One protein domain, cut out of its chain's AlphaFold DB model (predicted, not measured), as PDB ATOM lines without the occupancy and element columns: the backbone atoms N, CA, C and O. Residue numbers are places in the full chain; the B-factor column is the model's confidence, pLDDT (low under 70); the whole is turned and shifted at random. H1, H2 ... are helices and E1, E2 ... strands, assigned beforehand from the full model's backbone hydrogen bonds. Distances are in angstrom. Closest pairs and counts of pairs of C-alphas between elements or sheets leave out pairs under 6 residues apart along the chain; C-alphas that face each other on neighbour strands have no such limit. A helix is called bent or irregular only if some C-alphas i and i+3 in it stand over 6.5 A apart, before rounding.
ATOM      1  N   GLY A 151     -44.764  29.552 -45.498       73.19
ATOM      2  CA  GLY A 151     -45.733  28.966 -44.571       73.19
ATOM      3  C   GLY A 151     -46.599  30.045 -43.937       73.19
ATOM      4  O   GLY A 151     -46.067  31.019 -43.414       73.19
ATOM      5  N   LEU A 152     -47.922  29.895 -43.956       74.25
ATOM      6  CA  LEU A 152     -48.831  30.778 -43.223       74.25
ATOM      7  C   LEU A 152     -49.689  29.942 -42.277       74.25
ATOM      8  O   LEU A 152     -50.396  29.041 -42.717       74.25
ATOM      9  N   TYR A 153     -49.620  30.235 -40.981       75.06
ATOM     10  CA  TYR A 153     -50.367  29.504 -39.956       75.06
ATOM     11  C   TYR A 153     -50.728  30.405 -38.777       75.06
ATOM     12  O   TYR A 153     -50.111  31.447 -38.553       75.06
ATOM     13  N   TRP A 154     -51.751  30.013 -38.020       73.12
ATOM     14  CA  TRP A 154     -52.141  30.724 -36.810       73.12
ATOM     15  C   TRP A 154     -51.166  30.413 -35.676       73.12
ATOM     16  O   TRP A 154     -50.908  29.251 -35.371       73.12
ATOM     17  N   GLU A 155     -50.653  31.449 -35.019       78.75
ATOM     18  CA  GLU A 155     -49.907  31.303 -33.773       78.75
ATOM     19  C   GLU A 155     -50.584  32.082 -32.646       78.75
ATOM     20  O   GLU A 155     -51.076  33.202 -32.833       78.75
ATOM     21  N   SER A 156     -50.607  31.470 -31.465       79.38
ATOM     22  CA  SER A 156     -51.010  32.133 -30.232       79.38
ATOM     23  C   SER A 156     -49.803  32.846 -29.644       79.38
ATOM     24  O   SER A 156     -48.750  32.238 -29.455       79.38
ATOM     25  N   TYR A 157     -49.957  34.128 -29.338       81.44
ATOM     26  CA  TYR A 157     -48.956  34.896 -28.613       81.44
ATOM     27  C   TYR A 157     -49.586  35.536 -27.379       81.44
ATOM     28  O   TYR A 157     -50.774  35.884 -27.364       81.44
ATOM     29  N   SER A 158     -48.772  35.671 -26.337       79.00
ATOM     30  CA  SER A 158     -49.168  36.348 -25.113       79.00
ATOM     31  C   SER A 158     -48.956  37.847 -25.282       79.00
ATOM     32  O   SER A 158     -47.872  38.290 -25.673       79.00
ATOM     33  N   LYS A 159     -49.999  38.630 -25.014       80.25
ATOM     34  CA  LYS A 159     -49.920  40.088 -24.983       80.25
ATOM     35  C   LYS A 159     -50.336  40.572 -23.603       80.25
ATOM     36  O   LYS A 159     -51.405  40.201 -23.124       80.25
ATOM     37  N   GLU A 160     -49.524  41.433 -22.994       78.81
ATOM     38  CA  GLU A 160     -49.940  42.177 -21.804       78.81
ATOM     39  C   GLU A 160     -51.139  43.062 -22.172       78.81
ATOM     40  O   GLU A 160     -51.038  43.992 -22.976       78.81
ATOM     41  N   GLY A 161     -52.302  42.718 -21.631       69.81
ATOM     42  CA  GLY A 161     -53.496  43.546 -21.620       69.81
ATOM     43  C   GLY A 161     -53.654  44.201 -20.255       69.81
ATOM     44  O   GLY A 161     -53.142  43.705 -19.259       69.81
ATOM     45  N   VAL A 162     -54.376  45.313 -20.197       72.12
ATOM     46  CA  VAL A 162     -54.779  45.933 -18.931       72.12
ATOM     47  C   VAL A 162     -56.274  45.711 -18.781       72.12
ATOM     48  O   VAL A 162     -57.028  46.007 -19.711       72.12
ATOM     49  N   ASN A 163     -56.707  45.158 -17.649       69.06
ATOM     50  CA  ASN A 163     -58.129  45.026 -17.357       69.06
ATOM     51  C   ASN A 163     -58.730  46.437 -17.181       69.06
ATOM     52  O   ASN A 163     -58.307  47.147 -16.266       69.06
ATOM     53  N   PRO A 164     -59.711  46.857 -18.006       64.38
ATOM     54  CA  PRO A 164     -60.286  48.203 -17.931       64.38
ATOM     55  C   PRO A 164     -60.953  48.525 -16.586       64.38
ATOM     56  O   PRO A 164     -61.178  49.693 -16.292       64.38
ATOM     57  N   ILE A 165     -61.292  47.499 -15.796       70.44
ATOM     58  CA  ILE A 165     -62.032  47.622 -14.536       70.44
ATOM     59  C   ILE A 165     -61.096  47.526 -13.319       70.44
ATOM     60  O   ILE A 165     -61.285  48.271 -12.362       70.44
ATOM     61  N   SER A 166     -60.080  46.649 -13.343       71.12
ATOM     62  CA  SER A 166     -59.157  46.453 -12.205       71.12
ATOM     63  C   SER A 166     -57.788  47.126 -12.362       71.12
ATOM     64  O   SER A 166     -57.040  47.202 -11.393       71.12
ATOM     65  N   GLY A 167     -57.427  47.604 -13.558       71.06
ATOM     66  CA  GLY A 167     -56.107  48.189 -13.837       71.06
ATOM     67  C   GLY A 167     -54.948  47.182 -13.825       71.06
ATOM     68  O   GLY A 167     -53.802  47.560 -14.062       71.06
ATOM     69  N   GLU A 168     -55.223  45.899 -13.580       72.12
ATOM     70  CA  GLU A 168     -54.206  44.853 -13.531       72.12
ATOM     71  C   GLU A 168     -53.724  44.463 -14.930       72.12
ATOM     72  O   GLU A 168     -54.505  44.360 -15.884       72.12
ATOM     73  N   LYS A 169     -52.417  44.205 -15.033       70.81
ATOM     74  CA  LYS A 169     -51.807  43.624 -16.226       70.81
ATOM     75  C   LYS A 169     -52.161  42.143 -16.300       70.81
ATOM     76  O   LYS A 169     -51.683  41.348 -15.497       70.81
ATOM     77  N   LEU A 170     -52.972  41.776 -17.278       77.44
ATOM     78  CA  LEU A 170     -53.364  40.402 -17.549       77.44
ATOM     79  C   LEU A 170     -52.702  39.936 -18.844       77.44
ATOM     80  O   LEU A 170     -52.763  40.622 -19.864       77.44
ATOM     81  N   LEU A 171     -52.085  38.759 -18.831       76.44
ATOM     82  CA  LEU A 171     -51.578  38.141 -20.054       76.44
ATOM     83  C   LEU A 171     -52.764  37.567 -20.830       76.44
ATOM     84  O   LEU A 171     -53.367  36.571 -20.438       76.44
ATOM     85  N   ALA A 172     -53.130  38.232 -21.921       73.06
ATOM     86  CA  ALA A 172     -54.217  37.812 -22.784       73.06
ATOM     87  C   ALA A 172     -53.652  37.051 -23.986       73.06
ATOM     88  O   ALA A 172     -52.859  37.589 -24.763       73.06
ATOM     89  N   ASN A 173     -54.112  35.814 -24.176       77.69
ATOM     90  CA  ASN A 173     -53.793  35.046 -25.373       77.69
ATOM     91  C   ASN A 173     -54.546  35.628 -26.576       77.69
ATOM     92  O   ASN A 173     -55.757  35.886 -26.532       77.69
ATOM     93  N   ARG A 174     -53.810  35.873 -27.658       74.56
ATOM     94  CA  ARG A 174     -54.344  36.351 -28.936       74.56
ATOM     95  C   ARG A 174     -53.754  35.517 -30.063       74.56
ATOM     96  O   ARG A 174     -52.597  35.116 -29.996       74.56
ATOM     97  N   ARG A 175     -54.548  35.282 -31.109       77.62
ATOM     98  CA  ARG A 175     -54.084  34.627 -32.337       77.62
ATOM     99  C   ARG A 175     -53.636  35.684 -33.339       77.62
ATOM    100  O   ARG A 175     -54.268  36.733 -33.460       77.62
ATOM    101  N   ARG A 176     -52.563  35.401 -34.068       78.25
ATOM    102  CA  ARG A 176     -52.165  36.149 -35.265       78.25
ATOM    103  C   ARG A 176     -51.740  35.180 -36.357       78.25
ATOM    104  O   ARG A 176     -51.336  34.059 -36.061       78.25
ATOM    105  N   ILE A 177     -51.816  35.626 -37.604       70.56
ATOM    106  CA  ILE A 177     -51.218  34.896 -38.719       70.56
ATOM    107  C   ILE A 177     -49.708  35.101 -38.633       70.56
ATOM    108  O   ILE A 177     -49.233  36.239 -38.647       70.56
ATOM    109  N   LYS A 178     -48.963  34.006 -38.532       80.12
ATOM    110  CA  LYS A 178     -47.518  33.994 -38.696       80.12
ATOM    111  C   LYS A 178     -47.194  33.730 -40.160       80.12
ATOM    112  O   LYS A 178     -47.747  32.807 -40.752       80.12
ATOM    113  N   VAL A 179     -46.286  34.526 -40.714       79.19
ATOM    114  CA  VAL A 179     -45.682  34.279 -42.028       79.19
ATOM    115  C   VAL A 179     -44.282  33.725 -41.795       79.19
ATOM    116  O   VAL A 179     -43.449  34.387 -41.178       79.19
ATOM    117  N   ASP A 180     -44.039  32.510 -42.262       81.81
ATOM    118  CA  ASP A 180     -42.790  31.778 -42.101       81.81
ATOM    119  C   ASP A 180     -42.045  31.702 -43.439       81.81
ATOM    120  O   ASP A 180     -42.521  31.111 -44.412       81.81
ATOM    121  N   LEU A 181     -40.884  32.356 -43.488       82.31
ATOM    122  CA  LEU A 181     -40.019  32.434 -44.671       82.31
ATOM    123  C   LEU A 181     -38.974  31.309 -44.707       82.31
ATOM    124  O   LEU A 181     -38.223  31.186 -45.680       82.31
ATOM    125  N   GLU A 182     -38.880  30.520 -43.637       84.19
ATOM    126  CA  GLU A 182     -37.785  29.590 -43.391       84.19
ATOM    127  C   GLU A 182     -38.277  28.157 -43.200       84.19
ATOM    128  O   GLU A 182     -37.823  27.438 -42.310       84.19
ATOM    129  N   LEU A 183     -39.166  27.714 -44.092       78.06
ATOM    130  CA  LEU A 183     -39.713  26.366 -44.015       78.06
ATOM    131  C   LEU A 183     -38.612  25.280 -44.009       78.06
ATOM    132  O   LEU A 183     -37.673  25.333 -44.830       78.06
ATOM    133  N   PRO A 184     -38.721  24.285 -43.105       78.94
ATOM    134  CA  PRO A 184     -37.867  23.100 -43.113       78.94
ATOM    135  C   PRO A 184     -38.105  22.244 -44.370       78.94
ATOM    136  O   PRO A 184     -39.013  22.514 -45.156       78.94
ATOM    137  N   MET A 185     -37.267  21.231 -44.608       70.06
ATOM    138  CA  MET A 185     -37.407  20.317 -45.757       70.06
ATOM    139  C   MET A 185     -37.516  18.863 -45.315       70.06
ATOM    140  O   MET A 185     -37.061  18.509 -44.232       70.06
ATOM    141  N   LYS A 186     -38.030  18.018 -46.217       69.62
ATOM    142  CA  LYS A 186     -38.095  16.560 -46.046       69.62
ATOM    143  C   LYS A 186     -38.802  16.202 -44.731       69.62
ATOM    144  O   LYS A 186     -39.873  16.740 -44.453       69.62
ATOM    145  N   ASP A 187     -38.197  15.341 -43.926       70.00
ATOM    146  CA  ASP A 187     -38.774  14.820 -42.690       70.00
ATOM    147  C   ASP A 187     -39.051  15.930 -41.668       70.00
ATOM    148  O   ASP A 187     -40.097  15.929 -41.024       70.00
ATOM    149  N   GLU A 188     -38.189  16.951 -41.595       75.31
ATOM    150  CA  GLU A 188     -38.400  18.109 -40.717       75.31
ATOM    151  C   GLU A 188     -39.651  18.910 -41.106       75.31
ATOM    152  O   GLU A 188     -40.342  19.444 -40.239       75.31
ATOM    153  N   TYR A 189     -39.973  18.985 -42.404       75.56
ATOM    154  CA  TYR A 189     -41.219  19.601 -42.870       75.56
ATOM    155  C   TYR A 189     -42.439  18.767 -42.482       75.56
ATOM    156  O   TYR A 189     -43.443  19.320 -42.036       75.56
ATOM    157  N   GLY A 190     -42.335  17.441 -42.599       71.12
ATOM    158  CA  GLY A 190     -43.379  16.521 -42.156       71.12
ATOM    159  C   GLY A 190     -43.687  16.669 -40.664       71.12
ATOM    160  O   GLY A 190     -44.844  16.870 -40.292       71.12
ATOM    161  N   GLU A 191     -42.658  16.654 -39.815       78.69
ATOM    162  CA  GLU A 191     -42.803  16.838 -38.364       78.69
ATOM    163  C   GLU A 191     -43.313  18.238 -37.996       78.69
ATOM    164  O   GLU A 191     -44.158  18.389 -37.107       78.69
ATOM    165  N   PHE A 192     -42.877  19.271 -38.719       80.94
ATOM    166  CA  PHE A 192     -43.395  20.629 -38.568       80.94
ATOM    167  C   PHE A 192     -44.905  20.706 -38.844       80.94
ATOM    168  O   PHE A 192     -45.661  21.210 -38.010       80.94
ATOM    169  N   VAL A 193     -45.370  20.160 -39.974       76.62
ATOM    170  CA  VAL A 193     -46.799  20.143 -40.326       76.62
ATOM    171  C   VAL A 193     -47.596  19.309 -39.325       76.62
ATOM    172  O   VAL A 193     -48.642  19.751 -38.854       76.62
ATOM    173  N   LYS A 194     -47.087  18.138 -38.935       78.75
ATOM    174  CA  LYS A 194     -47.711  17.288 -37.914       78.75
ATOM    175  C   LYS A 194     -47.885  18.033 -36.592       78.75
ATOM    176  O   LYS A 194     -48.958  17.984 -36.000       78.75
ATOM    177  N   THR A 195     -46.870  18.784 -36.166       82.50
ATOM    178  CA  THR A 195     -46.934  19.623 -34.961       82.50
ATOM    179  C   THR A 195     -48.014  20.702 -35.075       82.50
ATOM    180  O   THR A 195     -48.725  20.956 -34.104       82.50
ATOM    181  N   LEU A 196     -48.171  21.333 -36.244       78.56
ATOM    182  CA  LEU A 196     -49.236  22.316 -36.478       78.56
ATOM    183  C   LEU A 196     -50.632  21.683 -36.407       78.56
ATOM    184  O   LEU A 196     -51.514  22.238 -35.758       78.56
ATOM    185  N   VAL A 197     -50.819  20.511 -37.020       74.06
ATOM    186  CA  VAL A 197     -52.102  19.785 -37.004       74.06
ATOM    187  C   VAL A 197     -52.467  19.348 -35.585       74.06
ATOM    188  O   VAL A 197     -53.590  19.576 -35.142       74.06
ATOM    189  N   LEU A 198     -51.513  18.784 -34.836       77.19
ATOM    190  CA  LEU A 198     -51.734  18.361 -33.448       77.19
ATOM    191  C   LEU A 198     -52.092  19.533 -32.520       77.19
ATOM    192  O   LEU A 198     -52.854  19.350 -31.576       77.19
ATOM    193  N   ARG A 199     -51.578  20.741 -32.785       71.94
ATOM    194  CA  ARG A 199     -51.896  21.946 -31.998       71.94
ATOM    195  C   ARG A 199     -53.330  22.439 -32.171       71.94
ATOM    196  O   ARG A 199     -53.861  23.025 -31.237       71.94
ATOM    197  N   GLU A 200     -53.937  22.250 -33.340       66.75
ATOM    198  CA  GLU A 200     -55.330  22.660 -33.585       66.75
ATOM    199  C   GLU A 200     -56.336  21.565 -33.185       66.75
ATOM    200  O   GLU A 200     -57.504  21.865 -32.960       66.75
ATOM    201  N   HIS A 201     -55.887  20.310 -33.050       67.00
ATOM    202  CA  HIS A 201     -56.719  19.148 -32.710       67.00
ATOM    203  C   HIS A 201     -56.370  18.513 -31.357       67.00
ATOM    204  O   HIS A 201     -56.509  17.306 -31.185       67.00
ATOM    205  N   SER A 202     -55.946  19.308 -30.374       53.78
ATOM    206  CA  SER A 202     -55.547  18.849 -29.033       53.78
ATOM    207  C   SER A 202     -56.678  18.245 -28.165       53.78
ATOM    208  O   SER A 202     -56.524  18.166 -26.951       53.78
TER     209      SER A 202
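This is residues 151 to 202 of the 204 residues of the protein "tRNA(His) guanylyltransferase" of Merismopedia glauca CCAP 1448/3 (UniProt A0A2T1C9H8). A long, twisted two-stranded ribbon, the hairpin of E1 and E2, makes most of the length of this domain, and one helix, H1, sits loosely by the end of the ribbon away from its turn. After E2 the chain folds back through residues 181 to 186 into H1, which comes near E1 without close contact; residues 185 to 191 stand free. The printed part has 52 residues with two named strands and one named helix, in the order E1, E2, H1; the sheet, E1 - E2, is antiparallel, and the class is mixed, helices and strands. The whole is extended, with a radius of gyration of the C-alphas of 15.6 A, and spans 50 by 25 by 12 A, only just a rod.

E1 takes residues 151 to 162 and is 32.0 A long from first to last C-alpha, beginning at C-alpha 151 at (-45.733, 28.966, -44.571). E2, residues 169 to 180, is 29.9 A long and begins at C-alpha 169 at (-51.807, 43.624, -16.226). H1, residues 187 to 200, is 20.5 A long and ends at C-alpha 200 at (-55.330, 22.660, -33.585).

E1 and E2 form a hairpin, antiparallel at 162 degrees between their directions. N 151 and O 180 are 2.9 A apart and N 170 and O 161 are 2.8 A apart, both within hydrogen-bond range. E2 bends by 60 degrees at residue 177. E1 and H1 are near each other, with 6 pairs of C-alphas within 10 A and no pair within 8 A. In H1, which is not bent, every O i to N i+4 pair is within hydrogen-bond range.

The two C-alphas farthest apart, those of Ile 165 and Lys 186, are 50.3 A apart. The printed part has no cut, and the links E1 to E2 and E2 to H1 are both short, with 6 residues each. The mean pLDDT of the printed part is 74.9; it is under 70 at residue 161, residues 163 to 164, residue 186 and residues 200 to 202.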